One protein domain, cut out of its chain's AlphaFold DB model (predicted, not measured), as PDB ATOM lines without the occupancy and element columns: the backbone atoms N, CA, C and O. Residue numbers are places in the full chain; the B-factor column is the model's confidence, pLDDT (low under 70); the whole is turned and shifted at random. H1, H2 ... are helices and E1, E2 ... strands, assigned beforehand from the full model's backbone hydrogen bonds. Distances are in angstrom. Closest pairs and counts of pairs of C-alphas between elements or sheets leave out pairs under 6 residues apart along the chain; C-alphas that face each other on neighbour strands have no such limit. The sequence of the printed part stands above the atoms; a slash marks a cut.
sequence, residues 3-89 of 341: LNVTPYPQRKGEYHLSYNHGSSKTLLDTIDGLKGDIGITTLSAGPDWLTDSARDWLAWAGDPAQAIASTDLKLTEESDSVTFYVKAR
ATOM      1  N   LEU A   3     209.144 187.386 268.287       85.94
ATOM      2  CA  LEU A   3     209.826 187.881 267.090       85.94
ATOM      3  C   LEU A   3     211.170 187.162 267.008       85.94
ATOM      4  O   LEU A   3     211.981 187.265 267.927       85.94
ATOM      5  N   ASN A   4     211.388 186.440 265.918       89.00
ATOM      6  CA  ASN A   4     212.628 185.744 265.621       89.00
ATOM      7  C   ASN A   4     213.336 186.460 264.475       89.00
ATOM      8  O   ASN A   4     212.724 186.729 263.444       89.00
ATOM      9  N   VAL A   5     214.627 186.732 264.652       87.94
ATOM     10  CA  VAL A   5     215.487 187.354 263.641       87.94
ATOM     11  C   VAL A   5     216.565 186.349 263.258       87.94
ATOM     12  O   VAL A   5     217.392 185.985 264.091       87.94
ATOM     13  N   THR A   6     216.548 185.885 262.011       90.56
ATOM     14  CA  THR A   6     217.464 184.845 261.524       90.56
ATOM     15  C   THR A   6     218.316 185.393 260.380       90.56
ATOM     16  O   THR A   6     217.757 185.748 259.347       90.56
ATOM     17  N   PRO A   7     219.652 185.483 260.505       89.00
ATOM     18  CA  PRO A   7     220.500 185.921 259.397       89.00
ATOM     19  C   PRO A   7     220.520 184.879 258.271       89.00
ATOM     20  O   PRO A   7     220.551 183.674 258.532       89.00
ATOM     21  N   TYR A   8     220.575 185.327 257.016       87.69
ATOM     22  CA  TYR A   8     220.755 184.423 255.883       87.69
ATOM     23  C   TYR A   8     222.222 183.968 255.771       87.69
ATOM     24  O   TYR A   8     223.106 184.804 255.574       87.69
ATOM     25  N   PRO A   9     222.522 182.652 255.809       83.38
ATOM     26  CA  PRO A   9     223.903 182.158 255.911       83.38
ATOM     27  C   PRO A   9     224.841 182.583 254.772       83.38
ATOM     28  O   PRO A   9     226.050 182.667 254.969       83.38
ATOM     29  N   GLN A  10     224.298 182.829 253.577       86.00
ATOM     30  CA  GLN A  10     225.068 183.158 252.369       86.00
ATOM     31  C   GLN A  10     224.829 184.589 251.860       86.00
ATOM     32  O   GLN A  10     225.385 184.969 250.833       86.00
ATOM     33  N   ARG A  11     224.009 185.390 252.556       85.00
ATOM     34  CA  ARG A  11     223.618 186.742 252.128       85.00
ATOM     35  C   ARG A  11     223.938 187.739 253.237       85.00
ATOM     36  O   ARG A  11     223.195 187.887 254.203       85.00
ATOM     37  N   LYS A  12     225.107 188.380 253.132       84.00
ATOM     38  CA  LYS A  12     225.599 189.311 254.158       84.00
ATOM     39  C   LYS A  12     224.659 190.514 254.271       84.00
ATOM     40  O   LYS A  12     224.380 191.159 253.268       84.00
ATOM     41  N   GLY A  13     224.234 190.824 255.495       83.38
ATOM     42  CA  GLY A  13     223.329 191.939 255.779       83.38
ATOM     43  C   GLY A  13     221.852 191.624 255.541       83.38
ATOM     44  O   GLY A  13     221.027 192.499 255.767       83.38
ATOM     45  N   GLU A  14     221.501 190.403 255.126       89.06
ATOM     46  CA  GLU A  14     220.106 189.998 254.947       89.06
ATOM     47  C   GLU A  14     219.622 189.136 256.119       89.06
ATOM     48  O   GLU A  14     220.303 188.201 256.555       89.06
ATOM     49  N   TYR A  15     218.421 189.434 256.608       89.06
ATOM     50  CA  TYR A  15     217.804 188.787 257.761       89.06
ATOM     51  C   TYR A  15     216.360 188.417 257.450       89.06
ATOM     52  O   TYR A  15     215.636 189.186 256.833       89.06
ATOM     53  N   HIS A  16     215.931 187.262 257.936       89.50
ATOM     54  CA  HIS A  16     214.542 186.842 257.946       89.50
ATOM     55  C   HIS A  16     213.923 187.146 259.309       89.50
ATOM     56  O   HIS A  16     214.382 186.632 260.337       89.50
ATOM     57  N   LEU A  17     212.884 187.972 259.320       89.50
ATOM     58  CA  LEU A  17     212.035 188.189 260.479       89.50
ATOM     59  C   LEU A  17     210.840 187.250 260.405       89.50
ATOM     60  O   LEU A  17     210.121 187.243 259.411       89.50
ATOM     61  N   SER A  18     210.585 186.516 261.482       88.50
ATOM     62  CA  SER A  18     209.374 185.714 261.645       88.50
ATOM     63  C   SER A  18     208.719 186.060 262.971       88.50
ATOM     64  O   SER A  18     209.378 186.055 264.015       88.50
ATOM     65  N   TYR A  19     207.429 186.385 262.948       86.88
ATOM     66  CA  TYR A  19     206.699 186.773 264.143       86.88
ATOM     67  C   TYR A  19     205.261 186.272 264.159       86.88
ATOM     68  O   TYR A  19     204.616 186.096 263.130       86.88
ATOM     69  N   ASN A  20     204.740 186.064 265.369       84.81
ATOM     70  CA  ASN A  20     203.323 185.795 265.588       84.81
ATOM     71  C   ASN A  20     202.661 186.967 266.318       84.81
ATOM     72  O   ASN A  20     203.177 187.475 267.317       84.81
ATOM     73  N   HIS A  21     201.494 187.395 265.845       75.31
ATOM     74  CA  HIS A  21     200.723 188.432 266.530       75.31
ATOM     75  C   HIS A  21     200.238 187.891 267.897       75.31
ATOM     76  O   HIS A  21     200.462 188.480 268.962       75.31
ATOM     77  N   GLY A  22     199.738 186.652 267.930       73.50
ATOM     78  CA  GLY A  22     199.052 186.117 269.106       73.50
ATOM     79  C   GLY A  22     197.723 186.846 269.347       73.50
ATOM     80  O   GLY A  22     197.299 187.669 268.543       73.50
ATOM     81  N   SER A  23     197.037 186.553 270.452       72.56
ATOM     82  CA  SER A  23     195.638 186.981 270.647       72.56
ATOM     83  C   SER A  23     195.438 188.442 271.075       72.56
ATOM     84  O   SER A  23     194.318 188.951 271.032       72.56
ATOM     85  N   SER A  24     196.492 189.126 271.526       75.44
ATOM     86  CA  SER A  24     196.386 190.470 272.117       75.44
ATOM     87  C   SER A  24     197.538 191.409 271.775       75.44
ATOM     88  O   SER A  24     197.608 192.501 272.331       75.44
ATOM     89  N   LYS A  25     198.461 191.013 270.898       82.38
ATOM     90  CA  LYS A  25     199.594 191.845 270.484       82.38
ATOM     91  C   LYS A  25     199.712 191.813 268.965       82.38
ATOM     92  O   LYS A  25     199.352 190.835 268.329       82.38
ATOM     93  N   THR A  26     200.200 192.885 268.373       81.88
ATOM     94  CA  THR A  26     200.367 192.998 266.927       81.88
ATOM     95  C   THR A  26     201.642 193.786 266.688       81.88
ATOM     96  O   THR A  26     201.745 194.918 267.155       81.88
ATOM     97  N   LEU A  27     202.624 193.185 266.013       83.31
ATOM     98  CA  LEU A  27     203.776 193.941 265.525       83.31
ATOM     99  C   LEU A  27     203.293 194.923 264.456       83.31
ATOM    100  O   LEU A  27     202.474 194.549 263.621       83.31
ATOM    101  N   LEU A  28     203.751 196.167 264.525       80.31
ATOM    102  CA  LEU A  28     203.500 197.166 263.493       80.31
ATOM    103  C   LEU A  28     204.589 197.076 262.422       80.31
ATOM    104  O   LEU A  28     205.737 196.768 262.736       80.31
ATOM    105  N   ASP A  29     204.239 197.420 261.185       74.12
ATOM    106  CA  ASP A  29     205.182 197.421 260.056       74.12
ATOM    107  C   ASP A  29     206.235 198.543 260.148       74.12
ATOM    108  O   ASP A  29     207.186 198.589 259.370       74.12
ATOM    109  N   THR A  30     206.087 199.463 261.106       79.75
ATOM    110  CA  THR A  30     207.049 200.537 261.362       79.75
ATOM    111  C   THR A  30     208.263 200.009 262.127       79.75
ATOM    112  O   THR A  30     208.126 199.454 263.222       79.75
ATOM    113  N   ILE A  31     209.456 200.233 261.571       83.94
ATOM    114  CA  ILE A  31     210.747 199.881 262.169       83.94
ATOM    115  C   ILE A  31     211.645 201.123 262.150       83.94
ATOM    116  O   ILE A  31     211.942 201.646 261.078       83.94
ATOM    117  N   ASP A  32     212.113 201.563 263.318       85.94
ATOM    118  CA  ASP A  32     213.005 202.725 263.436       85.94
ATOM    119  C   ASP A  32     214.473 202.314 263.569       85.94
ATOM    120  O   ASP A  32     214.800 201.266 264.129       85.94
ATOM    121  N   GLY A  33     215.375 203.174 263.086       83.75
ATOM    122  CA  GLY A  33     216.828 202.973 263.174       83.75
ATOM    123  C   GLY A  33     217.408 202.008 262.133       83.75
ATOM    124  O   GLY A  33     218.623 201.830 262.085       83.75
ATOM    125  N   LEU A  34     216.568 201.426 261.271       86.94
ATOM    126  CA  LEU A  34     216.997 200.557 260.179       86.94
ATOM    127  C   LEU A  34     217.704 201.365 259.076       86.94
ATOM    128  O   LEU A  34     217.097 202.229 258.446       86.94
ATOM    129  N   LYS A  35     218.967 201.040 258.794       87.69
ATOM    130  CA  LYS A  35     219.699 201.523 257.612       87.69
ATOM    131  C   LYS A  35     219.680 200.456 256.519       87.69
ATOM    132  O   LYS A  35     220.624 199.675 256.373       87.69
ATOM    133  N   GLY A  36     218.562 200.366 255.805       85.94
ATOM    134  CA  GLY A  36     218.339 199.291 254.849       85.94
ATOM    135  C   GLY A  36     216.930 199.238 254.271       85.94
ATOM    136  O   GLY A  36     216.107 200.112 254.530       85.94
ATOM    137  N   ASP A  37     216.674 198.177 253.512       84.06
ATOM    138  CA  ASP A  37     215.402 197.902 252.855       84.06
ATOM    139  C   ASP A  37     214.585 196.866 253.639       84.06
ATOM    140  O   ASP A  37     215.131 195.919 254.221       84.06
ATOM    141  N   ILE A  38     213.261 197.028 253.608       82.56
ATOM    142  CA  ILE A  38     212.284 196.074 254.142       82.56
ATOM    143  C   ILE A  38     211.558 195.440 252.955       82.56
ATOM    144  O   ILE A  38     211.059 196.138 252.071       82.56
ATOM    145  N   GLY A  39     211.524 194.113 252.922       79.88
ATOM    146  CA  GLY A  39     210.781 193.330 251.947       79.88
ATOM    147  C   GLY A  39     209.280 193.303 252.233       79.88
ATOM    148  O   GLY A  39     208.785 193.818 253.234       79.88
ATOM    149  N   ILE A  40     208.530 192.668 251.336       76.19
ATOM    150  CA  ILE A  40     207.087 192.492 251.513       76.19
ATOM    151  C   ILE A  40     206.843 191.540 252.689       76.19
ATOM    152  O   ILE A  40     207.368 190.426 252.706       76.19
ATOM    153  N   THR A  41     206.019 191.966 253.645       80.25
ATOM    154  CA  THR A  41     205.522 191.091 254.710       80.25
ATOM    155  C   THR A  41     204.539 190.079 254.125       80.25
ATOM    156  O   THR A  41     203.515 190.453 253.553       80.25
ATOM    157  N   THR A  42     204.830 188.794 254.290       79.12
ATOM    158  CA  THR A  42     203.929 187.689 253.957       79.12
ATOM    159  C   THR A  42     203.234 187.179 255.215       79.12
ATOM    160  O   THR A  42     203.809 187.194 256.303       79.12
ATOM    161  N   LEU A  43     201.987 186.731 255.072       80.25
ATOM    162  CA  LEU A  43     201.231 186.066 256.132       80.25
ATOM    163  C   LEU A  43     201.009 184.614 255.733       80.25
ATOM    164  O   LEU A  43     200.432 184.360 254.685       80.25
ATOM    165  N   SER A  44     201.389 183.681 256.599       82.25
ATOM    166  CA  SER A  44     201.150 182.256 256.383       82.25
ATOM    167  C   SER A  44     200.573 181.609 257.638       82.25
ATOM    168  O   SER A  44     200.912 181.973 258.765       82.25
ATOM    169  N   ALA A  45     199.662 180.656 257.461       81.88
ATOM    170  CA  ALA A  45     199.087 179.887 258.555       81.88
ATOM    171  C   ALA A  45     198.947 178.418 258.158       81.88
ATOM    172  O   ALA A  45     198.769 178.084 256.987       81.88
ATOM    173  N   GLY A  46     198.972 177.536 259.156       77.06
ATOM    174  CA  GLY A  46     198.803 176.101 258.958       77.06
ATOM    175  C   GLY A  46     200.112 175.339 258.705       77.06
ATOM    176  O   GLY A  46     201.196 175.908 258.760       77.06
ATOM    177  N   PRO A  47     200.015 174.017 258.505       80.69
ATOM    178  CA  PRO A  47     201.168 173.121 258.502       80.69
ATOM    179  C   PRO A  47     202.018 173.194 257.221       80.69
ATOM    180  O   PRO A  47     201.527 173.488 256.129       80.69
ATOM    181  N   ASP A  48     203.293 172.814 257.343       80.25
ATOM    182  CA  ASP A  48     204.305 172.904 256.275       80.25
ATOM    183  C   ASP A  48     204.001 172.043 255.033       80.25
ATOM    184  O   ASP A  48     204.551 172.287 253.961       80.25
ATOM    185  N   TRP A  49     203.094 171.061 255.142       86.62
ATOM    186  CA  TRP A  49     202.672 170.222 254.012       86.62
ATOM    187  C   TRP A  49     201.689 170.910 253.051       86.62
ATOM    188  O   TRP A  49     201.449 170.392 251.961       86.62
ATOM    189  N   LEU A  50     201.112 172.055 253.431       83.50
ATOM    190  CA  LEU A  50     200.324 172.886 252.519       83.50
ATOM    191  C   LEU A  50     201.227 173.577 251.481       83.50
ATOM    192  O   LEU A  50     202.433 173.717 251.672       83.50
ATOM    193  N   THR A  51     200.648 174.023 250.366       84.31
ATOM    194  CA  THR A  51     201.352 174.932 249.447       84.31
ATOM    195  C   THR A  51     201.392 176.342 250.034       84.31
ATOM    196  O   THR A  51     200.523 176.696 250.833       84.31
ATOM    197  N   ASP A  52     202.359 177.165 249.614       76.00
ATOM    198  CA  ASP A  52     202.479 178.559 250.075       76.00
ATOM    199  C   ASP A  52     201.169 179.330 249.881       76.00
ATOM    200  O   ASP A  52     200.600 179.837 250.840       76.00
ATOM    201  N   SER A  53     200.584 179.267 248.681       76.38
ATOM    202  CA  SER A  53     199.313 179.943 248.396       76.38
ATOM    203  C   SER A  53     198.150 179.451 249.268       76.38
ATOM    204  O   SER A  53     197.267 180.234 249.605       76.38
ATOM    205  N   ALA A  54     198.113 178.167 249.641       80.38
ATOM    206  CA  ALA A  54     197.067 177.644 250.521       80.38
ATOM    207  C   ALA A  54     197.248 178.119 251.970       80.38
ATOM    208  O   ALA A  54     196.259 178.397 252.647       80.38
ATOM    209  N   ARG A  55     198.496 178.242 252.434       80.94
ATOM    210  CA  ARG A  55     198.806 178.831 253.741       80.94
ATOM    211  C   ARG A  55     198.493 180.319 253.790       80.94
ATOM    212  O   ARG A  55     197.997 180.778 254.816       80.94
ATOM    213  N   ASP A  56     198.731 181.039 252.699       77.19
ATOM    214  CA  ASP A  56     198.389 182.458 252.586       77.19
ATOM    215  C   ASP A  56     196.869 182.646 252.680       77.19
ATOM    216  O   ASP A  56     196.377 183.415 253.503       77.19
ATOM    217  N   TRP A  57     196.096 181.875 251.906       77.12
ATOM    218  CA  TRP A  57     194.632 181.900 251.986       77.12
ATOM    219  C   TRP A  57     194.107 181.529 253.373       77.12
ATOM    220  O   TRP A  57     193.169 182.157 253.865       77.12
ATOM    221  N   LEU A  58     194.715 180.534 254.024       80.94
ATOM    222  CA  LEU A  58     194.339 180.144 255.379       80.94
ATOM    223  C   LEU A  58     194.658 181.244 256.401       80.94
ATOM    224  O   LEU A  58     193.885 181.437 257.336       80.94
ATOM    225  N   ALA A  59     195.752 181.985 256.215       79.06
ATOM    226  CA  ALA A  59     196.094 183.124 257.060       79.06
ATOM    227  C   ALA A  59     195.101 184.282 256.901       79.06
ATOM    228  O   ALA A  59     194.748 184.919 257.890       79.06
ATOM    229  N   TRP A  60     194.614 184.521 255.680       74.56
ATOM    230  CA  TRP A  60     193.619 185.560 255.398       74.56
ATOM    231  C   TRP A  60     192.211 185.214 255.892       74.56
ATOM    232  O   TRP A  60     191.494 186.094 256.363       74.56
ATOM    233  N   ALA A  61     191.798 183.951 255.779       76.25
ATOM    234  CA  ALA A  61     190.458 183.506 256.172       76.25
ATOM    235  C   ALA A  61     190.355 183.065 257.646       76.25
ATOM    236  O   ALA A  61     189.250 182.917 258.169       76.25
ATOM    237  N   GLY A  62     191.491 182.788 258.288       72.44
ATOM    238  CA  GLY A  62     191.580 182.203 259.623       72.44
ATOM    239  C   GLY A  62     191.690 183.218 260.763       72.44
ATOM    240  O   GLY A  62     191.554 184.424 260.584       72.44
ATOM    241  N   ASP A  63     191.940 182.705 261.971       71.62
ATOM    242  CA  ASP A  63     192.225 183.526 263.150       71.62
ATOM    243  C   ASP A  63     193.595 184.220 262.988       71.62
ATOM    244  O   ASP A  63     194.619 183.523 262.953       71.62
ATOM    245  N   PRO A  64     193.658 185.567 262.955       67.12
ATOM    246  CA  PRO A  64     194.915 186.308 262.826       67.12
ATOM    247  C   PRO A  64     195.929 185.981 263.930       67.12
ATOM    248  O   PRO A  64     197.133 186.150 263.742       67.12
ATOM    249  N   ALA A  65     195.471 185.490 265.088       70.25
ATOM    250  CA  ALA A  65     196.345 185.075 266.179       70.25
ATOM    251  C   ALA A  65     197.172 183.815 265.858       70.25
ATOM    252  O   ALA A  65     198.181 183.578 266.528       70.25
ATOM    253  N   GLN A  66     196.754 183.018 264.866       73.12
ATOM    254  CA  GLN A  66     197.419 181.782 264.436       73.12
ATOM    255  C   GLN A  66     198.313 181.971 263.204       73.12
ATOM    256  O   GLN A  66     199.089 181.072 262.878       73.12
ATOM    257  N   ALA A  67     198.230 183.122 262.536       80.25
ATOM    258  CA  ALA A  67     199.098 183.447 261.417       80.25
ATOM    259  C   ALA A  67     200.513 183.809 261.899       80.25
ATOM    260  O   ALA A  67     200.704 184.531 262.887       80.25
ATOM    261  N   ILE A  68     201.508 183.306 261.175       83.88
ATOM    262  CA  ILE A  68     202.900 183.729 261.268       83.88
ATOM    263  C   ILE A  68     203.126 184.711 260.128       83.88
ATOM    264  O   ILE A  68     202.977 184.367 258.953       83.88
ATOM    265  N   ALA A  69     203.484 185.932 260.490       85.00
ATOM    266  CA  ALA A  69     203.924 186.922 259.537       85.00
ATOM    267  C   ALA A  69     205.448 186.869 259.426       85.00
ATOM    268  O   ALA A  69     206.163 186.671 260.416       85.00
ATOM    269  N   SER A  70     205.949 187.018 258.209       86.44
ATOM    270  CA  SER A  70     207.377 187.032 257.941       86.44
ATOM    271  C   SER A  70     207.753 188.123 256.963       86.44
ATOM    272  O   SER A  70     207.013 188.399 256.026       86.44
ATOM    273  N   THR A  71     208.906 188.742 257.172       88.12
ATOM    274  CA  THR A  71     209.448 189.748 256.261       88.12
ATOM    275  C   THR A  71     210.960 189.608 256.180       88.12
ATOM    276  O   THR A  71     211.615 189.242 257.159       88.12
ATOM    277  N   ASP A  72     211.519 189.880 255.009       88.56
ATOM    278  CA  ASP A  72     212.962 189.895 254.808       88.56
ATOM    279  C   ASP A  72     213.487 191.325 254.948       88.56
ATOM    280  O   ASP A  72     212.942 192.265 254.377       88.56
ATOM    281  N   LEU A  73     214.570 191.493 255.695       88.88
ATOM    282  CA  LEU A  73     215.283 192.753 255.860       88.88
ATOM    283  C   LEU A  73     216.633 192.688 255.163       88.88
ATOM    284  O   LEU A  73     217.325 191.673 255.247       88.88
ATOM    285  N   LYS A  74     217.062 193.804 254.577       89.00
ATOM    286  CA  LYS A  74     218.412 193.967 254.041       89.00
ATOM    287  C   LYS A  74     219.054 195.235 254.581       89.00
ATOM    288  O   LYS A  74     218.669 196.330 254.203       89.00
ATOM    289  N   LEU A  75     220.082 195.087 255.407       87.00
ATOM    290  CA  LEU A  75     220.921 196.190 255.860       87.00
ATOM    291  C   LEU A  75     221.871 196.622 254.741       87.00
ATOM    292  O   LEU A  75     222.672 195.824 254.246       87.00
ATOM    293  N   THR A  76     221.789 197.891 254.357       85.81
ATOM    294  CA  THR A  76     222.756 198.531 253.455       85.81
ATOM    295  C   THR A  76     223.954 199.069 254.235       85.81
ATOM    296  O   THR A  76     225.065 199.090 253.706       85.81
ATOM    297  N   GLU A  77     223.751 199.408 255.510       85.56
ATOM    298  CA  GLU A  77     224.783 199.826 256.458       85.56
ATOM    299  C   GLU A  77     224.546 199.214 257.844       85.56
ATOM    300  O   GLU A  77     223.441 198.790 258.192       85.56
ATOM    301  N   GLU A  78     225.591 199.186 258.673       82.06
ATOM    302  CA  GLU A  78     225.455 198.763 260.065       82.06
ATOM    303  C   GLU A  78     224.580 199.764 260.838       82.06
ATOM    304  O   GLU A  78     224.796 200.983 260.813       82.06
ATOM    305  N   SER A  79     223.536 199.237 261.479       82.50
ATOM    306  CA  SER A  79     222.581 200.010 262.274       82.50
ATOM    307  C   SER A  79     222.933 199.864 263.752       82.50
ATOM    308  O   SER A  79     223.006 198.743 264.249       82.50
ATOM    309  N   ASP A  80     223.123 200.980 264.461       83.19
ATOM    310  CA  ASP A  80     223.510 200.972 265.882       83.19
ATOM    311  C   ASP A  80     222.410 200.381 266.780       83.19
ATOM    312  O   ASP A  80     222.680 199.754 267.804       83.19
ATOM    313  N   SER A  81     221.146 200.580 266.396       86.00
ATOM    314  CA  SER A  81     219.983 199.964 267.032       86.00
ATOM    315  C   SER A  81     218.807 199.923 266.062       86.00
ATOM    316  O   SER A  81     218.683 200.791 265.200       86.00
ATOM    317  N   VAL A  82     217.940 198.922 266.218       85.12
ATOM    318  CA  VAL A  82     216.698 198.776 265.450       85.12
ATOM    319  C   VAL A  82     215.545 198.620 266.437       85.12
ATOM    320  O   VAL A  82     215.616 197.787 267.343       85.12
ATOM    321  N   THR A  83     214.495 199.424 266.277       88.38
ATOM    322  CA  THR A  83     213.329 199.442 267.170       88.38
ATOM    323  C   THR A  83     212.093 198.917 266.459       88.38
ATOM    324  O   THR A  83     211.747 199.374 265.374       88.38
ATOM    325  N   PHE A  84     211.404 197.982 267.112       87.19
ATOM    326  CA  PHE A  84     210.158 197.377 266.652       87.19
ATOM    327  C   PHE A  84     208.996 197.834 267.532       87.19
ATOM    328  O   PHE A  84     209.080 197.750 268.761       87.19
ATOM    329  N   TYR A  85     207.894 198.262 266.920       86.38
ATOM    330  CA  TYR A  85     206.710 198.714 267.648       86.38
ATOM    331  C   TYR A  85     205.652 197.617 267.751       86.38
ATOM    332  O   TYR A  85     205.299 196.977 266.764       86.38
ATOM    333  N   VAL A  86     205.100 197.418 268.950       85.38
ATOM    334  CA  VAL A  86     204.050 196.422 269.203       85.38
ATOM    335  C   VAL A  86     202.804 197.114 269.737       85.38
ATOM    336  O   VAL A  86     202.820 197.692 270.823       85.38
ATOM    337  N   LYS A  87     201.694 196.995 269.010       81.94
ATOM    338  CA  LYS A  87     200.365 197.359 269.500       81.94
ATOM    339  C   LYS A  87     199.842 196.237 270.387       81.94
ATOM    340  O   LYS A  87     199.662 195.115 269.925       81.94
ATOM    341  N   ALA A  88     199.583 196.525 271.656       82.38
ATOM    342  CA  ALA A  88     198.957 195.581 272.576       82.38
ATOM    343  C   ALA A  88     197.504 195.986 272.840       82.38
ATOM    344  O   ALA A  88     197.206 197.159 273.056       82.38
ATOM    345  N   ARG A  89     196.593 195.014 272.832       74.25
ATOM    346  CA  ARG A  89     195.221 195.198 273.292       74.25
ATOM    347  C   ARG A  89     195.240 195.293 274.810       74.25
ATOM    348  O   ARG A  89     195.647 194.354 275.492       74.25
TER     349      ARG A  89
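What this domain is: This is residues 3 to 89 of the 341 residues of an uncharacterized protein of Photobacterium aphoticum (UniProt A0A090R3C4). A strongly twisted antiparallel sheet, E1, E2, E6 and the short E4 and E5, has a separate two-stranded ribbon, E3 and E7, loosely over one face of its strands E2 and E6, and the single helix H1 packs by E5 at one end of the flat body. E2 and E6 make the middle of the larger sheet: E1 is beside E2, while E5 and E4 share the other side of E6, near its first and last residues. The printed part has 87 residues, with seven named strands and one named helix in the order E1 E2 E3 E4 E5 H1 E6 E7, and its class is mostly strand. It is only just compact, close to loose, with a radius of gyration of the C-alphas of 14.0 A and spans of 38 by 34 by 16 A.

Where its parts are: E1, residues 3 to 7, begins with C-alpha 3 at (209.826, 187.881, 267.090). E2, residues 14 to 20, is 20.3 A long. E3, residues 25 to 32, is 18.7 A long and bends by 70 degrees at residue 29. E4 is residues 36 to 38 and E5 residues 42 to 44. H1, residues 52 to 61, is 14.4 A long, with C-alpha 52 at (202.479, 178.559, 250.075). E6, residues 68 to 75, is 22.6 A long. E7, residues 83 to 88, is 15.8 A long and ends with C-alpha 88 at (198.957, 195.581, 272.576).

How they stand to each other: E1 and E2 are an antiparallel hairpin, with N 4 and O 18 2.8 A apart, within hydrogen-bond range. On the other side of E2 is E6, antiparallel at 157 degrees, with N 17 and O 71 2.8 A apart. The pairing of E6 is staggered: E5 is beside residues 68 to 70, with N 42 and O 70 2.8 A apart, and E4 beside residues 73 to 75, with N 37 and O 74 2.8 A apart; both are antiparallel to E6. H1 is on this branched sheet but only grazes it with residues 52 to 60; the closest C-alphas of E5 and H1, those of Ser 44 and Asp 56, are 4.7 A apart. In H1 every O i to N i+4 pair is within hydrogen-bond range. E3 and E7 are antiparallel at 153 degrees, with N 28 and O 85 2.8 A apart. The closest C-alphas of E2 and E3, those of Tyr 19 and Leu 27, are 7.9 A apart; E3 and E6 are apart.

The domain as a whole: The two C-alphas farthest apart, those of Trp 49 and Asp 80, are 39.0 A apart. The printed part has no cut and no long link. The mean pLDDT of the printed part is 82.4, and Pro 64 is the one printed residue under 70.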